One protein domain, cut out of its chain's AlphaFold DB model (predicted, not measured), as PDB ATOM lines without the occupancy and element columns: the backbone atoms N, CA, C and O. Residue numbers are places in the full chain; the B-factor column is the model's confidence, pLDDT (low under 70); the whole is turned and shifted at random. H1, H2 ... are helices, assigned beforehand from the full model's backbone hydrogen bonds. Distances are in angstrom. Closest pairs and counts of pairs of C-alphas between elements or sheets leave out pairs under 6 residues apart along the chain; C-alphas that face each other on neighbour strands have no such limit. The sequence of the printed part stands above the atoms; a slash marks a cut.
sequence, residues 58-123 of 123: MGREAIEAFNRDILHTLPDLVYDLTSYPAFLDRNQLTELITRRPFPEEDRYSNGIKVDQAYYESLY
ATOM      1  N   MET A  58     121.099 126.574 119.357       96.25
ATOM      2  CA  MET A  58     119.741 127.069 119.152       96.25
ATOM      3  C   MET A  58     118.732 126.215 119.916       96.25
ATOM      4  O   MET A  58     118.857 124.995 120.005       96.25
ATOM      5  N   GLY A  59     117.688 126.865 120.431       96.69
ATOM      6  CA  GLY A  59     116.531 126.168 120.982       96.69
ATOM      7  C   GLY A  59     115.752 125.419 119.899       96.69
ATOM      8  O   GLY A  59     115.838 125.740 118.714       96.69
ATOM      9  N   ARG A  60     114.942 124.442 120.318       96.88
ATOM     10  CA  ARG A  60     114.145 123.587 119.423       96.88
ATOM     11  C   ARG A  60     113.328 124.378 118.396       96.88
ATOM     12  O   ARG A  60     113.415 124.089 117.211       96.88
ATOM     13  N   GLU A  61     112.586 125.393 118.836       97.56
ATOM     14  CA  GLU A  61     111.727 126.198 117.953       97.56
ATOM     15  C   GLU A  61     112.534 126.951 116.885       97.56
ATOM     16  O   GLU A  61     112.129 127.023 115.726       97.56
ATOM     17  N   ALA A  62     113.708 127.473 117.256       97.50
ATOM     18  CA  ALA A  62     114.603 128.154 116.326       97.50
ATOM     19  C   ALA A  62     115.213 127.175 115.312       97.50
ATOM     20  O   ALA A  62     115.288 127.500 114.131       97.50
ATOM     21  N   ILE A  63     115.575 125.962 115.748       96.31
ATOM     22  CA  ILE A  63     116.030 124.886 114.852       96.31
ATOM     23  C   ILE A  63     114.928 124.524 113.851       96.31
ATOM     24  O   ILE A  63     115.186 124.438 112.653       96.31
ATOM     25  N   GLU A  64     113.693 124.333 114.312       94.75
ATOM     26  CA  GLU A  64     112.562 123.988 113.444       94.75
ATOM     27  C   GLU A  64     112.251 125.102 112.435       94.75
ATOM     28  O   GLU A  64     112.007 124.822 111.258       94.75
ATOM     29  N   ALA A  65     112.295 126.364 112.872       96.31
ATOM     30  CA  ALA A  65     112.114 127.515 111.994       96.31
ATOM     31  C   ALA A  65     113.222 127.604 110.937       96.31
ATOM     32  O   ALA A  65     112.916 127.753 109.755       96.31
ATOM     33  N   PHE A  66     114.482 127.450 111.350       95.75
ATOM     34  CA  PHE A  66     115.640 127.459 110.457       95.75
ATOM     35  C   PHE A  66     115.580 126.323 109.430       95.75
ATOM     36  O   PHE A  66     115.739 126.560 108.236       95.75
ATOM     37  N   ASN A  67     115.268 125.099 109.861       92.44
ATOM     38  CA  ASN A  67     115.167 123.950 108.961       92.44
ATOM     39  C   ASN A  67     114.058 124.134 107.915       92.44
ATOM     40  O   ASN A  67     114.264 123.831 106.740       92.44
ATOM     41  N   ARG A  68     112.898 124.669 108.318       92.75
ATOM     42  CA  ARG A  68     111.830 125.040 107.376       92.75
ATOM     43  C   ARG A  68     112.285 126.111 106.393       92.75
ATOM     44  O   ARG A  68     112.012 125.994 105.204       92.75
ATOM     45  N   ASP A  69     112.962 127.145 106.880       96.00
ATOM     46  CA  ASP A  69     113.431 128.250 106.044       96.00
ATOM     47  C   ASP A  69     114.426 127.781 104.975       96.00
ATOM     48  O   ASP A  69     114.322 128.166 103.809       96.00
ATOM     49  N   ILE A  70     115.328 126.860 105.325       95.38
ATOM     50  CA  ILE A  70     116.275 126.283 104.367       95.38
ATOM     51  C   ILE A  70     115.556 125.475 103.283       95.38
ATOM     52  O   ILE A  70     115.903 125.613 102.110       95.38
ATOM     53  N   LEU A  71     114.556 124.663 103.642       91.75
ATOM     54  CA  LEU A  71     113.767 123.910 102.658       91.75
ATOM     55  C   LEU A  71     113.084 124.844 101.647       91.75
ATOM     56  O   LEU A  71     113.013 124.527 100.463       91.75
ATOM     57  N   HIS A  72     112.616 126.013 102.097       91.38
ATOM     58  CA  HIS A  72     112.020 127.020 101.219       91.38
ATOM     59  C   HIS A  72     113.053 127.780 100.380       91.38
ATOM     60  O   HIS A  72     112.781 128.107  99.226       91.38
ATOM     61  N   THR A  73     114.221 128.071 100.950       95.50
ATOM     62  CA  THR A  73     115.248 128.907 100.309       95.50
ATOM     63  C   THR A  73     116.099 128.123  99.312       95.50
ATOM     64  O   THR A  73     116.594 128.693  98.340       95.50
ATOM     65  N   LEU A  74     116.261 126.814  99.523       92.69
ATOM     66  CA  LEU A  74     117.118 125.939  98.722       92.69
ATOM     67  C   LEU A  74     116.369 124.690  98.205       92.69
ATOM     68  O   LEU A  74     116.853 123.572  98.405       92.69
ATOM     69  N   PRO A  75     115.225 124.843  97.510       85.00
ATOM     70  CA  PRO A  75     114.323 123.733  97.180       85.00
ATOM     71  C   PRO A  75     114.927 122.687  96.226       85.00
ATOM     72  O   PRO A  75     114.494 121.540  96.218       85.00
ATOM     73  N   ASP A  76     115.945 123.054  95.441       82.56
ATOM     74  CA  ASP A  76     116.637 122.136  94.524       82.56
ATOM     75  C   ASP A  76     117.857 121.439  95.149       82.56
ATOM     76  O   ASP A  76     118.472 120.570  94.518       82.56
ATOM     77  N   LEU A  77     118.237 121.832  96.370       83.75
ATOM     78  CA  LEU A  77     119.434 121.348  97.062       83.75
ATOM     79  C   LEU A  77     119.104 120.609  98.360       83.75
ATOM     80  O   LEU A  77     119.768 119.622  98.676       83.75
ATOM     81  N   VAL A  78     118.106 121.078  99.107       89.56
ATOM     82  CA  VAL A  78     117.712 120.510 100.397       89.56
ATOM     83  C   VAL A  78     116.335 119.880 100.257       89.56
ATOM     84  O   VAL A  78     115.369 120.545  99.899       89.56
ATOM     85  N   TYR A  79     116.258 118.585 100.557       85.69
ATOM     86  CA  TYR A  79     115.050 117.780 100.409       85.69
ATOM     87  C   TYR A  79     114.612 117.230 101.764       85.69
ATOM     88  O   TYR A  79     115.440 116.801 102.569       85.69
ATOM     89  N   ASP A  80     113.302 117.199 102.000       87.25
ATOM     90  CA  ASP A  80     112.730 116.536 103.168       87.25
ATOM     91  C   ASP A  80     112.699 115.019 102.950       87.25
ATOM     92  O   ASP A  80     111.851 114.487 102.228       87.25
ATOM     93  N   LEU A  81     113.617 114.321 103.621       85.44
ATOM     94  CA  LEU A  81     113.761 112.867 103.555       85.44
ATOM     95  C   LEU A  81     112.545 112.103 104.089       85.44
ATOM     96  O   LEU A  81     112.354 110.951 103.710       85.44
ATOM     97  N   THR A  82     111.712 112.715 104.935       87.12
ATOM     98  CA  THR A  82     110.481 112.072 105.425       87.12
ATOM     99  C   THR A  82     109.402 111.999 104.345       87.12
ATOM    100  O   THR A  82     108.557 111.106 104.369       87.12
ATOM    101  N   SER A  83     109.466 112.917 103.379       86.81
ATOM    102  CA  SER A  83     108.589 112.978 102.208       86.81
ATOM    103  C   SER A  83     109.206 112.348 100.953       86.81
ATOM    104  O   SER A  83     108.511 112.132  99.960       86.81
ATOM    105  N   TYR A  84     110.510 112.056 100.985       86.88
ATOM    106  CA  TYR A  84     111.248 111.546  99.837       86.88
ATOM    107  C   TYR A  84     110.860 110.089  99.547       86.88
ATOM    108  O   TYR A  84     110.732 109.285 100.475       86.88
ATOM    109  N   PRO A  85     110.655 109.710  98.273       89.56
ATOM    110  CA  PRO A  85     110.195 108.370  97.950       89.56
ATOM    111  C   PRO A  85     111.243 107.314  98.325       89.56
ATOM    112  O   PRO A  85     112.441 107.493  98.114       89.56
ATOM    113  N   ALA A  86     110.779 106.167  98.832       91.25
ATOM    114  CA  ALA A  86     111.645 105.037  99.184       91.25
ATOM    115  C   ALA A  86     112.352 104.414  97.964       91.25
ATOM    116  O   ALA A  86     113.390 103.772  98.106       91.25
ATOM    117  N   PHE A  87     111.781 104.601  96.772       93.38
ATOM    118  CA  PHE A  87     112.332 104.150  95.501       93.38
ATOM    119  C   PHE A  87     112.161 105.250  94.460       93.38
ATOM    120  O   PHE A  87     111.107 105.879  94.395       93.38
ATOM    121  N   LEU A  88     113.176 105.433  93.623       92.75
ATOM    122  CA  LEU A  88     113.095 106.247  92.417       92.75
ATOM    123  C   LEU A  88     112.997 105.305  91.226       92.75
ATOM    124  O   LEU A  88     113.791 104.365  91.112       92.75
ATOM    125  N   ASP A  89     112.038 105.543  90.340       95.19
ATOM    126  CA  ASP A  89     112.033 104.843  89.063       95.19
ATOM    127  C   ASP A  89     113.183 105.333  88.165       95.19
ATOM    128  O   ASP A  89     113.858 106.331  88.443       95.19
ATOM    129  N   ARG A  90     113.424 104.605  87.069       94.50
ATOM    130  CA  ARG A  90     114.489 104.933  86.115       94.50
ATOM    131  C   ARG A  90     114.393 106.381  85.635       94.50
ATOM    132  O   ARG A  90     115.420 107.041  85.566       94.50
ATOM    133  N   ASN A  91     113.200 106.864  85.295       94.12
ATOM    134  CA  ASN A  91     113.034 108.194  84.720       94.12
ATOM    135  C   ASN A  91     113.338 109.270  85.764       94.12
ATOM    136  O   ASN A  91     114.089 110.198  85.472       94.12
ATOM    137  N   GLN A  92     112.824 109.102  86.986       91.69
ATOM    138  CA  GLN A  92     113.085 110.011  88.104       91.69
ATOM    139  C   GLN A  92     114.578 110.079  88.441       91.69
ATOM    140  O   GLN A  92     115.143 111.163  88.582       91.69
ATOM    141  N   LEU A  93     115.243 108.924  88.538       91.00
ATOM    142  CA  LEU A  93     116.674 108.873  88.823       91.00
ATOM    143  C   LEU A  93     117.496 109.477  87.677       91.00
ATOM    144  O   LEU A  93     118.403 110.267  87.935       91.00
ATOM    145  N   THR A  94     117.170 109.144  86.424       90.88
ATOM    146  CA  THR A  94     117.839 109.704  85.242       90.88
ATOM    147  C   THR A  94     117.703 111.225  85.195       90.88
ATOM    148  O   THR A  94     118.682 111.913  84.915       90.88
ATOM    149  N   GLU A  95     116.534 111.774  85.519       89.75
ATOM    150  CA  GLU A  95     116.348 113.223  85.589       89.75
ATOM    151  C   GLU A  95     117.275 113.855  86.638       89.75
ATOM    152  O   GLU A  95     117.970 114.825  86.344       89.75
ATOM    153  N   LEU A  96     117.352 113.279  87.843       86.81
ATOM    154  CA  LEU A  96     118.180 113.814  88.927       86.81
ATOM    155  C   LEU A  96     119.678 113.803  88.593       86.81
ATOM    156  O   LEU A  96     120.365 114.784  88.879       86.81
ATOM    157  N   ILE A  97     120.183 112.726  87.978       87.06
ATOM    158  CA  ILE A  97     121.615 112.611  87.646       87.06
ATOM    159  C   ILE A  97     122.013 113.456  86.433       87.06
ATOM    160  O   ILE A  97     123.151 113.908  86.368       87.06
ATOM    161  N   THR A  98     121.095 113.696  85.490       86.81
ATOM    162  CA  THR A  98     121.389 114.467  84.266       86.81
ATOM    163  C   THR A  98     121.067 115.957  84.390       86.81
ATOM    164  O   THR A  98     121.510 116.748  83.560       86.81
ATOM    165  N   ARG A  99     120.350 116.378  85.446       86.06
ATOM    166  CA  ARG A  99     120.000 117.788  85.703       86.06
ATOM    167  C   ARG A  99     121.218 118.710  85.791       86.06
ATOM    168  O   ARG A  99     121.098 119.898  85.495       86.06
ATOM    169  N   ARG A 100     122.376 118.201  86.223       81.25
ATOM    170  CA  ARG A 100     123.626 118.969  86.251       81.25
ATOM    171  C   ARG A 100     124.582 118.469  85.172       81.25
ATOM    172  O   ARG A 100     124.785 117.261  85.079       81.25
ATOM    173  N   PRO A 101     125.201 119.373  84.395       84.00
ATOM    174  CA  PRO A 101     126.235 118.973  83.456       84.00
ATOM    175  C   PRO A 101     127.449 118.426  84.210       84.00
ATOM    176  O   PRO A 101     127.711 118.794  85.362       84.00
ATOM    177  N   PHE A 102     128.220 117.574  83.536       86.12
ATOM    178  CA  PHE A 102     129.547 117.221  84.020       86.12
ATOM    179  C   PHE A 102     130.428 118.478  84.138       86.12
ATOM    180  O   PHE A 102     130.251 119.429  83.373       86.12
ATOM    181  N   PRO A 103     131.352 118.517  85.113       85.44
ATOM    182  CA  PRO A 103     132.221 119.668  85.322       85.44
ATOM    183  C   PRO A 103     133.144 119.903  84.119       85.44
ATOM    184  O   PRO A 103     133.687 118.954  83.562       85.44
ATOM    185  N   GLU A 104     133.369 121.172  83.771       85.81
ATOM    186  CA  GLU A 104     134.280 121.578  82.681       85.81
ATOM    187  C   GLU A 104     135.764 121.536  83.086       85.81
ATOM    188  O   GLU A 104     136.661 121.601  82.249       85.81
ATOM    189  N   GLU A 105     136.031 121.451  84.386       91.19
ATOM    190  CA  GLU A 105     137.373 121.403  84.955       91.19
ATOM    191  C   GLU A 105     138.043 120.039  84.750       91.19
ATOM    192  O   GLU A 105     137.388 118.997  84.686       91.19
ATOM    193  N   ASP A 106     139.378 120.030  84.780       94.19
ATOM    194  CA  ASP A 106     140.155 118.796  84.759       94.19
ATOM    195  C   ASP A 106     139.736 117.858  85.907       94.19
ATOM    196  O   ASP A 106     139.696 118.225  87.090       94.19
ATOM    197  N   ARG A 107     139.428 116.611  85.544       94.19
ATOM    198  CA  ARG A 107     139.162 115.512  86.475       94.19
ATOM    199  C   ARG A 107     140.130 114.375  86.213       94.19
ATOM    200  O   ARG A 107     140.637 114.205  85.105       94.19
ATOM    201  N   TYR A 108     140.388 113.598  87.255       95.25
ATOM    202  CA  TYR A 108     141.350 112.509  87.223       95.25
ATOM    203  C   TYR A 108     140.729 111.254  87.825       95.25
ATOM    204  O   TYR A 108     140.078 111.320  88.866       95.25
ATOM    205  N   SER A 109     140.975 110.112  87.195       93.25
ATOM    206  CA  SER A 109     140.652 108.791  87.725       93.25
ATOM    207  C   SER A 109     141.942 107.985  87.786       93.25
ATOM    208  O   SER A 109     142.687 107.926  86.809       93.25
ATOM    209  N   ASN A 110     142.269 107.439  88.960       93.69
ATOM    210  CA  ASN A 110     143.542 106.748  89.212       93.69
ATOM    211  C   ASN A 110     144.790 107.575  88.827       93.69
ATOM    212  O   ASN A 110     145.785 107.038  88.349       93.69
ATOM    213  N   GLY A 111     144.728 108.897  89.012       95.00
ATOM    214  CA  GLY A 111     145.819 109.821  88.682       95.00
ATOM    215  C   GLY A 111     145.964 110.153  87.192       95.00
ATOM    216  O   GLY A 111     146.859 110.913  86.832       95.00
ATOM    217  N   ILE A 112     145.088 109.637  86.325       95.75
ATOM    218  CA  ILE A 112     145.077 109.924  84.886       95.75
ATOM    219  C   ILE A 112     143.948 110.907  84.589       95.75
ATOM    220  O   ILE A 112     142.826 110.707  85.055       95.75
ATOM    221  N   LYS A 113     144.242 111.967  83.825       96.38
ATOM    222  CA  LYS A 113     143.229 112.931  83.381       96.38
ATOM    223  C   LYS A 113     142.183 112.199  82.541       96.38
ATOM    224  O   LYS A 113     142.548 111.543  81.569       96.38
ATOM    225  N   VAL A 114     140.915 112.305  82.926       95.69
ATOM    226  CA  VAL A 114     139.813 111.701  82.170       95.69
ATOM    227  C   VAL A 114     139.475 112.567  80.960       95.69
ATOM    228  O   VAL A 114     139.576 113.795  81.017       95.69
ATOM    229  N   ASP A 115     139.110 111.924  79.858       93.44
ATOM    230  CA  ASP A 115     138.679 112.580  78.627       93.44
ATOM    231  C   ASP A 115     137.148 112.536  78.482       93.44
ATOM    232  O   ASP A 115     136.426 112.082  79.370       93.44
ATOM    233  N   GLN A 116     136.638 113.032  77.355       90.31
ATOM    234  CA  GLN A 116     135.202 113.050  77.085       90.31
ATOM    235  C   GLN A 116     134.586 111.639  77.074       90.31
ATOM    236  O   GLN A 116     133.469 111.459  77.559       90.31
ATOM    237  N   ALA A 117     135.325 110.634  76.592       91.69
ATOM    238  CA  ALA A 117     134.843 109.258  76.499       91.69
ATOM    239  C   ALA A 117     134.556 108.653  77.883       91.69
ATOM    240  O   ALA A 117     133.628 107.859  78.038       91.69
ATOM    241  N   TYR A 118     135.304 109.065  78.913       92.62
ATOM    242  CA  TYR A 118     135.004 108.690  80.293       92.62
ATOM    243  C   TYR A 118     133.606 109.152  80.718       92.62
ATOM    244  O   TYR A 118     132.838 108.358  81.254       92.62
ATOM    245  N   TYR A 119     133.244 110.408  80.452       88.69
ATOM    246  CA  TYR A 119     131.930 110.939  80.826       88.69
ATOM    247  C   TYR A 119     130.795 110.321  80.010       88.69
ATOM    248  O   TYR A 119     129.729 110.051  80.554       88.69
ATOM    249  N   GLU A 120     131.033 110.039  78.728       87.38
ATOM    250  CA  GLU A 120     130.077 109.320  77.877       87.38
ATOM    251  C   GLU A 120     129.776 107.910  78.405       87.38
ATOM    252  O   GLU A 120     128.657 107.433  78.251       87.38
ATOM    253  N   SER A 121     130.735 107.271  79.086       88.94
ATOM    254  CA  SER A 121     130.553 105.947  79.700       88.94
ATOM    255  C   SER A 121     129.714 105.941  80.985       88.94
ATOM    256  O   SER A 121     129.359 104.869  81.470       88.94
ATOM    257  N   LEU A 122     129.428 107.116  81.557       83.81
ATOM    258  CA  LEU A 122     128.662 107.258  82.802       83.81
ATOM    259  C   LEU A 122     127.152 107.441  82.572       83.81
ATOM    260  O   LEU A 122     126.404 107.474  83.551       83.81
ATOM    261  N   TYR A 123     126.720 107.576  81.316       67.44
ATOM    262  CA  TYR A 123     125.310 107.638  80.915       67.44
ATOM    263  C   TYR A 123     124.742 106.243  80.624       67.44
ATOM    264  O   TYR A 123     123.549 106.025  80.947       67.44
TER     265      TYR A 123
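AT A GLANCE: This is residues 58 to 123 of the 123 residues of an uncharacterized protein of anaerobic digester metagenome (UniProt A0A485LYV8). An open, strung-out chain: three separate helices that touch no other helix are joined by two long links, with no common core. The longest helix, H1, makes one end; H2 comes midway, and at the other end the chain folds back through a small unnamed strand pairing, residues 108 to 109 with 112 to 113, into the short helix H3. The printed part has 66 residues with three named helices in the order H1, H2, H3 and no named strand. The class is all helix, though under half of the residues, 28 of 66, are in named elements. The whole is extended, with a radius of gyration of the C-alphas of 17.9 A, and elongated, spanning 50 by 29 by 19 A.

HOW THE PARTS SIT: H1, residues 60 to 73, is apart from H2, residues 90 to 98, with no C-alpha of the one within 8 A of the other. H3, residues 116 to 120, is apart from both by the same test. Residues 59 to 65, of which 60 to 65 belong to H1, stand free, as do residues 72 to 77 and 81 to 87. Residues 108 to 109 pair with residues 112 to 113, antiparallel. In H1, H2 and H3 every O i to N i+4 pair is within hydrogen-bond range.

IN THESE COORDINATES: H1 begins at C-alpha 60 (114.145, 123.587, 119.423) and is 19.9 A long from first to last C-alpha. H2 begins at C-alpha 90 (114.489, 104.933, 86.115) and measures 11.9 A. H3 measures 6.4 A and ends at C-alpha 120 (130.077, 109.320, 77.877).

THE WHOLE: The two C-alphas farthest apart, those of Gly 59 and Ala 117, are 51.0 A apart. The printed part has no cut, and both links are long, with 16 and 17 residues. Mean pLDDT of the printed part is 90.7; only residue 123, the chain's last, is under 70.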